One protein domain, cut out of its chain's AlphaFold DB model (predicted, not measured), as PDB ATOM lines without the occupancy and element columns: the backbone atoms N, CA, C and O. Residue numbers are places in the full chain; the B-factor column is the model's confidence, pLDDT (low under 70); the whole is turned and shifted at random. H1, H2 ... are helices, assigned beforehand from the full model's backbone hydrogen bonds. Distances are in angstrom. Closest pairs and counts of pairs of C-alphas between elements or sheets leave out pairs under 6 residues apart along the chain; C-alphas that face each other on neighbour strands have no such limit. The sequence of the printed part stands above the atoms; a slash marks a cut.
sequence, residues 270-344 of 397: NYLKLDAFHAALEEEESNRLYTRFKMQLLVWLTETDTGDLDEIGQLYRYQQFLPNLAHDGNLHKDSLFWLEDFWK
ATOM      1  N   ASN A 270     -10.834  69.881  15.857       95.50
ATOM      2  CA  ASN A 270     -11.482  69.956  14.544       95.50
ATOM      3  C   ASN A 270     -11.128  71.240  13.795       95.50
ATOM      4  O   ASN A 270     -11.427  71.332  12.617       95.50
ATOM      5  N   TYR A 271     -10.517  72.227  14.447       97.69
ATOM      6  CA  TYR A 271     -10.207  73.508  13.828       97.69
ATOM      7  C   TYR A 271      -8.725  73.580  13.467       97.69
ATOM      8  O   TYR A 271      -7.878  73.066  14.202       97.69
ATOM      9  N   LEU A 272      -8.402  74.237  12.354       98.38
ATOM     10  CA  LEU A 272      -7.015  74.549  12.006       98.38
ATOM     11  C   LEU A 272      -6.465  75.640  12.942       98.38
ATOM     12  O   LEU A 272      -7.088  76.690  13.101       98.38
ATOM     13  N   LYS A 273      -5.271  75.431  13.505       98.06
ATOM     14  CA  LYS A 273      -4.522  76.461  14.237       98.06
ATOM     15  C   LYS A 273      -3.662  77.259  13.265       98.06
ATOM     16  O   LYS A 273      -2.655  76.757  12.765       98.06
ATOM     17  N   LEU A 274      -4.050  78.508  13.008       98.06
ATOM     18  CA  LEU A 274      -3.402  79.352  11.997       98.06
ATOM     19  C   LEU A 274      -1.918  79.610  12.296       98.06
ATOM     20  O   LEU A 274      -1.106  79.503  11.383       98.06
ATOM     21  N   ASP A 275      -1.541  79.847  13.560       97.38
ATOM     22  CA  ASP A 275      -0.127  80.010  13.941       97.38
ATOM     23  C   ASP A 275       0.706  78.760  13.613       97.38
ATOM     24  O   ASP A 275       1.812  78.863  13.081       97.38
ATOM     25  N   ALA A 276       0.162  77.572  13.900       97.56
ATOM     26  CA  ALA A 276       0.846  76.309  13.647       97.56
ATOM     27  C   ALA A 276       0.977  76.042  12.143       97.56
ATOM     28  O   ALA A 276       2.032  75.619  11.674       97.56
ATOM     29  N   PHE A 277      -0.070  76.346  11.373       98.25
ATOM     30  CA  PHE A 277      -0.030  76.217   9.923       98.25
ATOM     31  C   PHE A 277       0.941  77.205   9.271       98.25
ATOM     32  O   PHE A 277       1.718  76.812   8.404       98.25
ATOM     33  N   HIS A 278       0.947  78.464   9.716       97.88
ATOM     34  CA  HIS A 278       1.902  79.470   9.261       97.88
ATOM     35  C   HIS A 278       3.347  79.036   9.542       97.88
ATOM     36  O   HIS A 278       4.173  79.064   8.636       97.88
ATOM     37  N   ALA A 279       3.647  78.555  10.753       96.75
ATOM     38  CA  ALA A 279       4.969  78.016  11.072       96.75
ATOM     39  C   ALA A 279       5.333  76.822  10.171       96.75
ATOM     40  O   ALA A 279       6.415  76.793   9.593       96.75
ATOM     41  N   ALA A 280       4.398  75.889   9.970       96.94
ATOM     42  CA  ALA A 280       4.607  74.734   9.104       96.94
ATOM     43  C   ALA A 280       4.878  75.117   7.642       96.94
ATOM     44  O   ALA A 280       5.529  74.359   6.925       96.94
ATOM     45  N   LEU A 281       4.375  76.254   7.159       96.56
ATOM     46  CA  LEU A 281       4.644  76.726   5.802       96.56
ATOM     47  C   LEU A 281       6.087  77.224   5.621       96.56
ATOM     48  O   LEU A 281       6.576  77.176   4.493       96.56
ATOM     49  N   GLU A 282       6.746  77.682   6.687       93.94
ATOM     50  CA  GLU A 282       8.135  78.177   6.676       93.94
ATOM     51  C   GLU A 282       9.174  77.059   6.874       93.94
ATOM     52  O   GLU A 282      10.364  77.252   6.625       93.94
ATOM     53  N   GLU A 283       8.740  75.876   7.308       93.19
ATOM     54  CA  GLU A 283       9.600  74.703   7.456       93.19
ATOM     55  C   GLU A 283       9.907  74.050   6.099       93.19
ATOM     56  O   GLU A 283       9.003  73.791   5.295       93.19
ATOM     57  N   GLU A 284      11.181  73.708   5.871       88.38
ATOM     58  CA  GLU A 284      11.579  72.871   4.737       88.38
ATOM     59  C   GLU A 284      10.898  71.501   4.832       88.38
ATOM     60  O   GLU A 284      11.048  70.775   5.815       88.38
ATOM     61  N   GLU A 285      10.161  71.128   3.785       91.19
ATOM     62  CA  GLU A 285       9.380  69.898   3.757       91.19
ATOM     63  C   GLU A 285       9.790  69.003   2.590       91.19
ATOM     64  O   GLU A 285       9.749  69.406   1.428       91.19
ATOM     65  N   SER A 286      10.126  67.752   2.900       90.19
ATOM     66  CA  SER A 286      10.482  66.735   1.898       90.19
ATOM     67  C   SER A 286       9.332  65.766   1.611       90.19
ATOM     68  O   SER A 286       9.307  65.094   0.575       90.19
ATOM     69  N   ASN A 287       8.345  65.689   2.507       94.62
ATOM     70  CA  ASN A 287       7.173  64.856   2.348       94.62
ATOM     71  C   ASN A 287       6.183  65.501   1.382       94.62
ATOM     72  O   ASN A 287       5.321  66.299   1.748       94.62
ATOM     73  N   ARG A 288       6.240  65.033   0.140       94.06
ATOM     74  CA  ARG A 288       5.325  65.409  -0.934       94.06
ATOM     75  C   ARG A 288       3.836  65.354  -0.560       94.06
ATOM     76  O   ARG A 288       3.062  66.198  -1.006       94.06
ATOM     77  N   LEU A 289       3.402  64.367   0.232       94.88
ATOM     78  CA  LEU A 289       2.000  64.291   0.659       94.88
ATOM     79  C   LEU A 289       1.644  65.464   1.577       94.88
ATOM     80  O   LEU A 289       0.556  66.020   1.442       94.88
ATOM     81  N   TYR A 290       2.558  65.850   2.468       96.50
ATOM     82  CA  TYR A 290       2.351  66.981   3.360       96.50
ATOM     83  C   TYR A 290       2.399  68.311   2.602       96.50
ATOM     84  O   TYR A 290       1.514  69.139   2.787       96.50
ATOM     85  N   THR A 291       3.349  68.495   1.680       96.56
ATOM     86  CA  THR A 291       3.418  69.703   0.839       96.56
ATOM     87  C   THR A 291       2.118  69.926   0.067       96.56
ATOM     88  O   THR A 291       1.562  71.023   0.096       96.56
ATOM     89  N   ARG A 292       1.549  68.870  -0.526       95.94
ATOM     90  CA  ARG A 292       0.231  68.955  -1.178       95.94
ATOM     91  C   ARG A 292      -0.894  69.280  -0.202       95.94
ATOM     92  O   ARG A 292      -1.783  70.048  -0.553       95.94
ATOM     93  N   PHE A 293      -0.858  68.748   1.020       97.50
ATOM     94  CA  PHE A 293      -1.835  69.118   2.045       97.50
ATOM     95  C   PHE A 293      -1.718  70.596   2.441       97.50
ATOM     96  O   PHE A 293      -2.736  71.271   2.566       97.50
ATOM     97  N   LYS A 294      -0.498  71.144   2.538       98.00
ATOM     98  CA  LYS A 294      -0.281  72.586   2.743       98.00
ATOM     99  C   LYS A 294      -0.898  73.406   1.601       98.00
ATOM    100  O   LYS A 294      -1.609  74.370   1.864       98.00
ATOM    101  N   MET A 295      -0.716  72.986   0.345       98.19
ATOM    102  CA  MET A 295      -1.357  73.629  -0.816       98.19
ATOM    103  C   MET A 295      -2.892  73.560  -0.755       98.19
ATOM    104  O   MET A 295      -3.558  74.555  -1.025       98.19
ATOM    105  N   GLN A 296      -3.455  72.415  -0.359       98.00
ATOM    106  CA  GLN A 296      -4.900  72.250  -0.158       98.00
ATOM    107  C   GLN A 296      -5.447  73.194   0.908       98.00
ATOM    108  O   GLN A 296      -6.460  73.849   0.674       98.00
ATOM    109  N   LEU A 297      -4.778  73.282   2.060       98.56
ATOM    110  CA  LEU A 297      -5.178  74.174   3.145       98.56
ATOM    111  C   LEU A 297      -5.107  75.641   2.711       98.56
ATOM    112  O   LEU A 297      -6.041  76.386   2.979       98.56
ATOM    113  N   LEU A 298      -4.063  76.045   1.977       98.56
ATOM    114  CA  LEU A 298      -3.947  77.400   1.426       98.56
ATOM    115  C   LEU A 298      -5.131  77.773   0.519       98.56
ATOM    116  O   LEU A 298      -5.653  78.879   0.630       98.56
ATOM    117  N   VAL A 299      -5.579  76.860  -0.353       98.31
ATOM    118  CA  VAL A 299      -6.774  77.092  -1.182       98.31
ATOM    119  C   VAL A 299      -8.042  77.085  -0.325       98.31
ATOM    120  O   VAL A 299      -8.856  77.999  -0.435       98.31
ATOM    121  N   TRP A 300      -8.204  76.096   0.555       98.38
ATOM    122  CA  TRP A 300      -9.384  75.949   1.413       98.38
ATOM    123  C   TRP A 300      -9.614  77.154   2.336       98.38
ATOM    124  O   TRP A 300     -10.757  77.559   2.538       98.38
ATOM    125  N   LEU A 301      -8.547  77.786   2.834       98.25
ATOM    126  CA  LEU A 301      -8.624  79.002   3.651       98.25
ATOM    127  C   LEU A 301      -9.321  80.178   2.942       98.25
ATOM    128  O   LEU A 301      -9.917  81.029   3.604       98.25
ATOM    129  N   THR A 302      -9.313  80.200   1.606       96.88
ATOM    130  CA  THR A 302     -10.049  81.204   0.818       96.88
ATOM    131  C   THR A 302     -11.552  80.925   0.720       96.88
ATOM    132  O   THR A 302     -12.319  81.775   0.264       96.88
ATOM    133  N   GLU A 303     -11.993  79.742   1.149       95.44
ATOM    134  CA  GLU A 303     -13.356  79.241   0.956       95.44
ATOM    135  C   GLU A 303     -14.101  79.035   2.272       95.44
ATOM    136  O   GLU A 303     -15.306  79.301   2.336       95.44
ATOM    137  N   THR A 304     -13.397  78.566   3.304       95.75
ATOM    138  CA  THR A 304     -13.989  78.254   4.604       95.75
ATOM    139  C   THR A 304     -14.411  79.506   5.362       95.75
ATOM    140  O   THR A 304     -13.692  80.502   5.433       95.75
ATOM    141  N   ASP A 305     -15.593  79.430   5.969       92.00
ATOM    142  CA  ASP A 305     -16.101  80.425   6.916       92.00
ATOM    143  C   ASP A 305     -15.847  79.996   8.380       92.00
ATOM    144  O   ASP A 305     -16.032  80.793   9.308       92.00
ATOM    145  N   THR A 306     -15.466  78.732   8.605       93.56
ATOM    146  CA  THR A 306     -15.491  78.096   9.931       93.56
ATOM    147  C   THR A 306     -14.136  77.586  10.398       93.56
ATOM    148  O   THR A 306     -13.957  77.428  11.604       93.56
ATOM    149  N   GLY A 307     -13.206  77.312   9.478       96.00
ATOM    150  CA  GLY A 307     -11.924  76.683   9.789       96.00
ATOM    151  C   GLY A 307     -12.034  75.240  10.282       96.00
ATOM    152  O   GLY A 307     -11.082  74.742  10.886       96.00
ATOM    153  N   ASP A 308     -13.170  74.583  10.057       96.06
ATOM    154  CA  ASP A 308     -13.409  73.189  10.418       96.06
ATOM    155  C   ASP A 308     -12.734  72.239   9.421       96.06
ATOM    156  O   ASP A 308     -13.127  72.132   8.261       96.06
ATOM    157  N   LEU A 309     -11.723  71.513   9.884       96.75
ATOM    158  CA  LEU A 309     -10.951  70.557   9.097       96.75
ATOM    159  C   LEU A 309     -11.816  69.429   8.517       96.75
ATOM    160  O   LEU A 309     -11.429  68.858   7.498       96.75
ATOM    161  N   ASP A 310     -12.982  69.126   9.108       93.31
ATOM    162  CA  ASP A 310     -13.928  68.151   8.543       93.31
ATOM    163  C   ASP A 310     -14.487  68.602   7.174       93.31
ATOM    164  O   ASP A 310     -15.031  67.775   6.443       93.31
ATOM    165  N   GLU A 311     -14.354  69.884   6.803       95.06
ATOM    166  CA  GLU A 311     -14.694  70.385   5.463       95.06
ATOM    167  C   GLU A 311     -13.746  69.849   4.377       95.06
ATOM    168  O   GLU A 311     -14.098  69.864   3.199       95.06
ATOM    169  N   ILE A 312     -12.558  69.355   4.739       96.88
ATOM    170  CA  ILE A 312     -11.619  68.737   3.799       96.88
ATOM    171  C   ILE A 312     -12.072  67.302   3.503       96.88
ATOM    172  O   ILE A 312     -11.905  66.391   4.318       96.88
ATOM    173  N   GLY A 313     -12.570  67.054   2.291       95.44
ATOM    174  CA  GLY A 313     -13.241  65.793   1.948       95.44
ATOM    175  C   GLY A 313     -12.367  64.536   2.069       95.44
ATOM    176  O   GLY A 313     -12.869  63.437   2.294       95.44
ATOM    177  N   GLN A 314     -11.040  64.661   1.956       94.94
ATOM    178  CA  GLN A 314     -10.100  63.546   2.147       94.94
ATOM    179  C   GLN A 314      -9.182  63.709   3.365       94.94
ATOM    180  O   GLN A 314      -8.072  63.171   3.370       94.94
ATOM    181  N   LEU A 315      -9.646  64.387   4.424       95.12
ATOM    182  CA  LEU A 315      -8.870  64.627   5.652       95.12
ATOM    183  C   LEU A 315      -8.244  63.348   6.243       95.12
ATOM    184  O   LEU A 315      -7.141  63.374   6.790       95.12
ATOM    185  N   TYR A 316      -8.905  62.193   6.091       94.19
ATOM    186  CA  TYR A 316      -8.410  60.885   6.547       94.19
ATOM    187  C   TYR A 316      -7.027  60.508   5.981       94.19
ATOM    188  O   TYR A 316      -6.314  59.715   6.594       94.19
ATOM    189  N   ARG A 317      -6.613  61.072   4.838       95.12
ATOM    190  CA  ARG A 317      -5.286  60.834   4.240       95.12
ATOM    191  C   ARG A 317      -4.157  61.547   4.983       95.12
ATOM    192  O   ARG A 317      -2.996  61.181   4.819       95.12
ATOM    193  N   TYR A 318      -4.497  62.539   5.801       95.75
ATOM    194  CA  TYR A 318      -3.551  63.461   6.427       95.75
ATOM    195  C   TYR A 318      -3.477  63.313   7.946       95.75
ATOM    196  O   TYR A 318      -2.845  64.131   8.604       95.75
ATOM    197  N   GLN A 319      -4.069  62.252   8.506       94.81
ATOM    198  CA  GLN A 319      -4.176  62.021   9.955       94.81
ATOM    199  C   GLN A 319      -2.839  62.125  10.698       94.81
ATOM    200  O   GLN A 319      -2.804  62.600  11.826       94.81
ATOM    201  N   GLN A 320      -1.732  61.735  10.061       95.88
ATOM    202  CA  GLN A 320      -0.391  61.833  10.647       95.88
ATOM    203  C   GLN A 320       0.127  63.275  10.807       95.88
ATOM    204  O   GLN A 320       1.028  63.502  11.606       95.88
ATOM    205  N   PHE A 321      -0.422  64.241  10.063       95.94
ATOM    206  CA  PHE A 321      -0.021  65.653  10.101       95.94
ATOM    207  C   PHE A 321      -0.929  66.498  11.004       95.94
ATOM    208  O   PHE A 321      -0.496  67.525  11.522       95.94
ATOM    209  N   LEU A 322      -2.176  66.063  11.222       96.25
ATOM    210  CA  LEU A 322      -3.173  66.815  11.992       96.25
ATOM    211  C   LEU A 322      -2.741  67.176  13.418       96.25
ATOM    212  O   LEU A 322      -3.004  68.312  13.797       96.25
ATOM    213  N   PRO A 323      -2.058  66.312  14.200       95.62
ATOM    214  CA  PRO A 323      -1.649  66.671  15.558       95.62
ATOM    215  C   PRO A 323      -0.798  67.946  15.646       95.62
ATOM    216  O   PRO A 323      -0.832  68.622  16.668       95.62
ATOM    217  N   ASN A 324      -0.070  68.287  14.578       94.62
ATOM    218  CA  ASN A 324       0.789  69.472  14.528       94.62
ATOM    219  C   ASN A 324       0.067  70.719  13.996       94.62
ATOM    220  O   ASN A 324       0.620  71.810  14.065       94.62
ATOM    221  N   LEU A 325      -1.136  70.567  13.436       97.50
ATOM    222  CA  LEU A 325      -1.881  71.642  12.772       97.50
ATOM    223  C   LEU A 325      -3.209  71.962  13.453       97.50
ATOM    224  O   LEU A 325      -3.723  73.070  13.316       97.50
ATOM    225  N   ALA A 326      -3.798  70.987  14.138       97.81
ATOM    226  CA  ALA A 326      -5.081  71.129  14.795       97.81
ATOM    227  C   ALA A 326      -4.975  72.029  16.031       97.81
ATOM    228  O   ALA A 326      -3.950  72.091  16.714       97.81
ATOM    229  N   HIS A 327      -6.065  72.725  16.335       97.56
ATOM    230  CA  HIS A 327      -6.133  73.605  17.486       97.56
ATOM    231  C   HIS A 327      -6.143  72.801  18.796       97.56
ATOM    232  O   HIS A 327      -6.828  71.789  18.949       97.56
ATOM    233  N   ASP A 328      -5.379  73.275  19.776       94.69
ATOM    234  CA  ASP A 328      -5.169  72.641  21.086       94.69
ATOM    235  C   ASP A 328      -6.107  73.187  22.179       94.69
ATOM    236  O   ASP A 328      -6.094  72.718  23.313       94.69
ATOM    237  N   GLY A 329      -6.939  74.169  21.831       92.75
ATOM    238  CA  GLY A 329      -7.855  74.856  22.745       92.75
ATOM    239  C   GLY A 329      -7.223  76.052  23.455       92.75
ATOM    240  O   GLY A 329      -7.876  76.666  24.293       92.75
ATOM    241  N   ASN A 330      -5.983  76.407  23.103       91.94
ATOM    242  CA  ASN A 330      -5.262  77.530  23.681       91.94
ATOM    243  C   ASN A 330      -4.825  78.516  22.595       91.94
ATOM    244  O   ASN A 330      -4.144  78.154  21.634       91.94
ATOM    245  N   LEU A 331      -5.145  79.790  22.809       93.81
ATOM    246  CA  LEU A 331      -4.704  80.890  21.961       93.81
ATOM    247  C   LEU A 331      -4.052  81.970  22.828       93.81
ATOM    248  O   LEU A 331      -4.667  82.498  23.757       93.81
ATOM    249  N   HIS A 332      -2.793  82.289  22.536       93.00
ATOM    250  CA  HIS A 332      -2.068  83.355  23.222       93.00
ATOM    251  C   HIS A 332      -2.445  84.720  22.640       93.00
ATOM    252  O   HIS A 332      -2.667  84.842  21.440       93.00
ATOM    253  N   LYS A 333      -2.471  85.763  23.481       91.25
ATOM    254  CA  LYS A 333      -2.805  87.137  23.054       91.25
ATOM    255  C   LYS A 333      -1.844  87.711  22.009       91.25
ATOM    256  O   LYS A 333      -2.241  88.598  21.268       91.25
ATOM    257  N   ASP A 334      -0.622  87.188  21.961       93.19
ATOM    258  CA  ASP A 334       0.417  87.584  21.006       93.19
ATOM    259  C   ASP A 334       0.361  86.772  19.696       93.19
ATOM    260  O   ASP A 334       1.268  86.877  18.873       93.19
ATOM    261  N   SER A 335      -0.675  85.940  19.504       95.62
ATOM    262  CA  SER A 335      -0.915  85.220  18.246       95.62
ATOM    263  C   SER A 335      -0.977  86.195  17.071       95.62
ATOM    264  O   SER A 335      -1.639  87.237  17.142       95.62
ATOM    265  N   LEU A 336      -0.338  85.814  15.963       95.56
ATOM    266  CA  LEU A 336      -0.353  86.595  14.724       95.56
ATOM    267  C   LEU A 336      -1.745  86.640  14.079       95.56
ATOM    268  O   LEU A 336      -2.012  87.508  13.251       95.56
ATOM    269  N   PHE A 337      -2.616  85.714  14.482       96.75
ATOM    270  CA  PHE A 337      -3.948  85.493  13.938       96.75
ATOM    271  C   PHE A 337      -5.025  85.635  15.017       96.75
ATOM    272  O   PHE A 337      -6.089  85.033  14.915       96.75
ATOM    273  N   TRP A 338      -4.774  86.411  16.078       95.69
ATOM    274  CA  TRP A 338      -5.702  86.543  17.207       95.69
ATOM    275  C   TRP A 338      -7.130  86.937  16.793       95.69
ATOM    276  O   TRP A 338      -8.108  86.465  17.382       95.69
ATOM    277  N   LEU A 339      -7.260  87.837  15.814       94.12
ATOM    278  CA  LEU A 339      -8.562  88.272  15.318       94.12
ATOM    279  C   LEU A 339      -9.172  87.248  14.363       94.12
ATOM    280  O   LEU A 339     -10.395  87.197  14.280       94.12
ATOM    281  N   GLU A 340      -8.343  86.467  13.673       95.50
ATOM    282  CA  GLU A 340      -8.657  85.523  12.599       95.50
ATOM    283  C   GLU A 340      -8.931  84.097  13.064       95.50
ATOM    284  O   GLU A 340      -9.590  83.349  12.342       95.50
ATOM    285  N   ASP A 341      -8.468  83.735  14.259       96.69
ATOM    286  CA  ASP A 341      -8.523  82.373  14.770       96.69
ATOM    287  C   ASP A 341      -9.954  81.819  14.779       96.69
ATOM    288  O   ASP A 341     -10.867  82.320  15.449       96.69
ATOM    289  N   PHE A 342     -10.137  80.755  14.001       96.56
ATOM    290  CA  PHE A 342     -11.431  80.144  13.747       96.56
ATOM    291  C   PHE A 342     -12.060  79.549  15.000       96.56
ATOM    292  O   PHE A 342     -13.264  79.704  15.217       96.56
ATOM    293  N   TRP A 343     -11.254  78.906  15.846       95.94
ATOM    294  CA  TRP A 343     -11.748  78.304  17.075       95.94
ATOM    295  C   TRP A 343     -12.247  79.384  18.037       95.94
ATOM    296  O   TRP A 343     -13.384  79.306  18.507       95.94
ATOM    297  N   LYS A 344     -11.461  80.444  18.267       94.94
ATOM    298  CA  LYS A 344     -11.870  81.589  19.090       94.94
ATOM    299  C   LYS A 344     -13.138  82.246  18.542       94.94
ATOM    300  O   LYS A 344     -14.093  82.440  19.295       94.94
TER     301      LYS A 344
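Overview. This is residues 270 to 344 of the 397 residues of a protein of Streptococcus parasanguinis DORA_23_24 (UniProt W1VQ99). This rounded body has little regular structure: the longest helix, H2, has H1 near it at a steep tilt and short H3 near it, and two long stretches without named elements, residues 301 to 314 and 319 to 344, make much of the rest. Residues 282 to 288 stick out. The printed part has 75 residues, with H1, H2 and H3 in chain order, holding 26 of them, and no named strand; the class is all helix. It is compact, with a radius of gyration of the C-alphas of 11.9 A and spans of 33 by 26 by 21 A.

Along the chain. H2, residues 288 to 300, is 18.2 A long and ends at C-alpha 300 (-9.384, 75.949, 1.413). H1, residues 274 to 282, is 12.8 A long and begins at C-alpha 274 (-3.402, 79.352, 11.997). H3 is residues 315 to 318, 5.5 A long.

Arrangement. H1 and H2 are close but not clearly touching, the closest C-alphas, of Leu 281 and Lys 294, 7.1 A apart; they run opposite ways at a steep tilt of 47 degrees. H2 and H3 are also close but not clearly touching, the closest C-alphas, of Phe 293 and Tyr 318, 7.4 A apart. H1 and H3 are apart. Every O i to N i+4 pair is within hydrogen-bond range in H2, and 4 of 5 in H1; H3 is too short for one.

Size, cuts and confidence. The two C-alphas farthest apart, of Arg 288 and Lys 333, are 33.4 A apart. The printed part has no cut; the link H1 to H2 is tight, H2 to H3 long. No printed residue is under 70 in pLDDT.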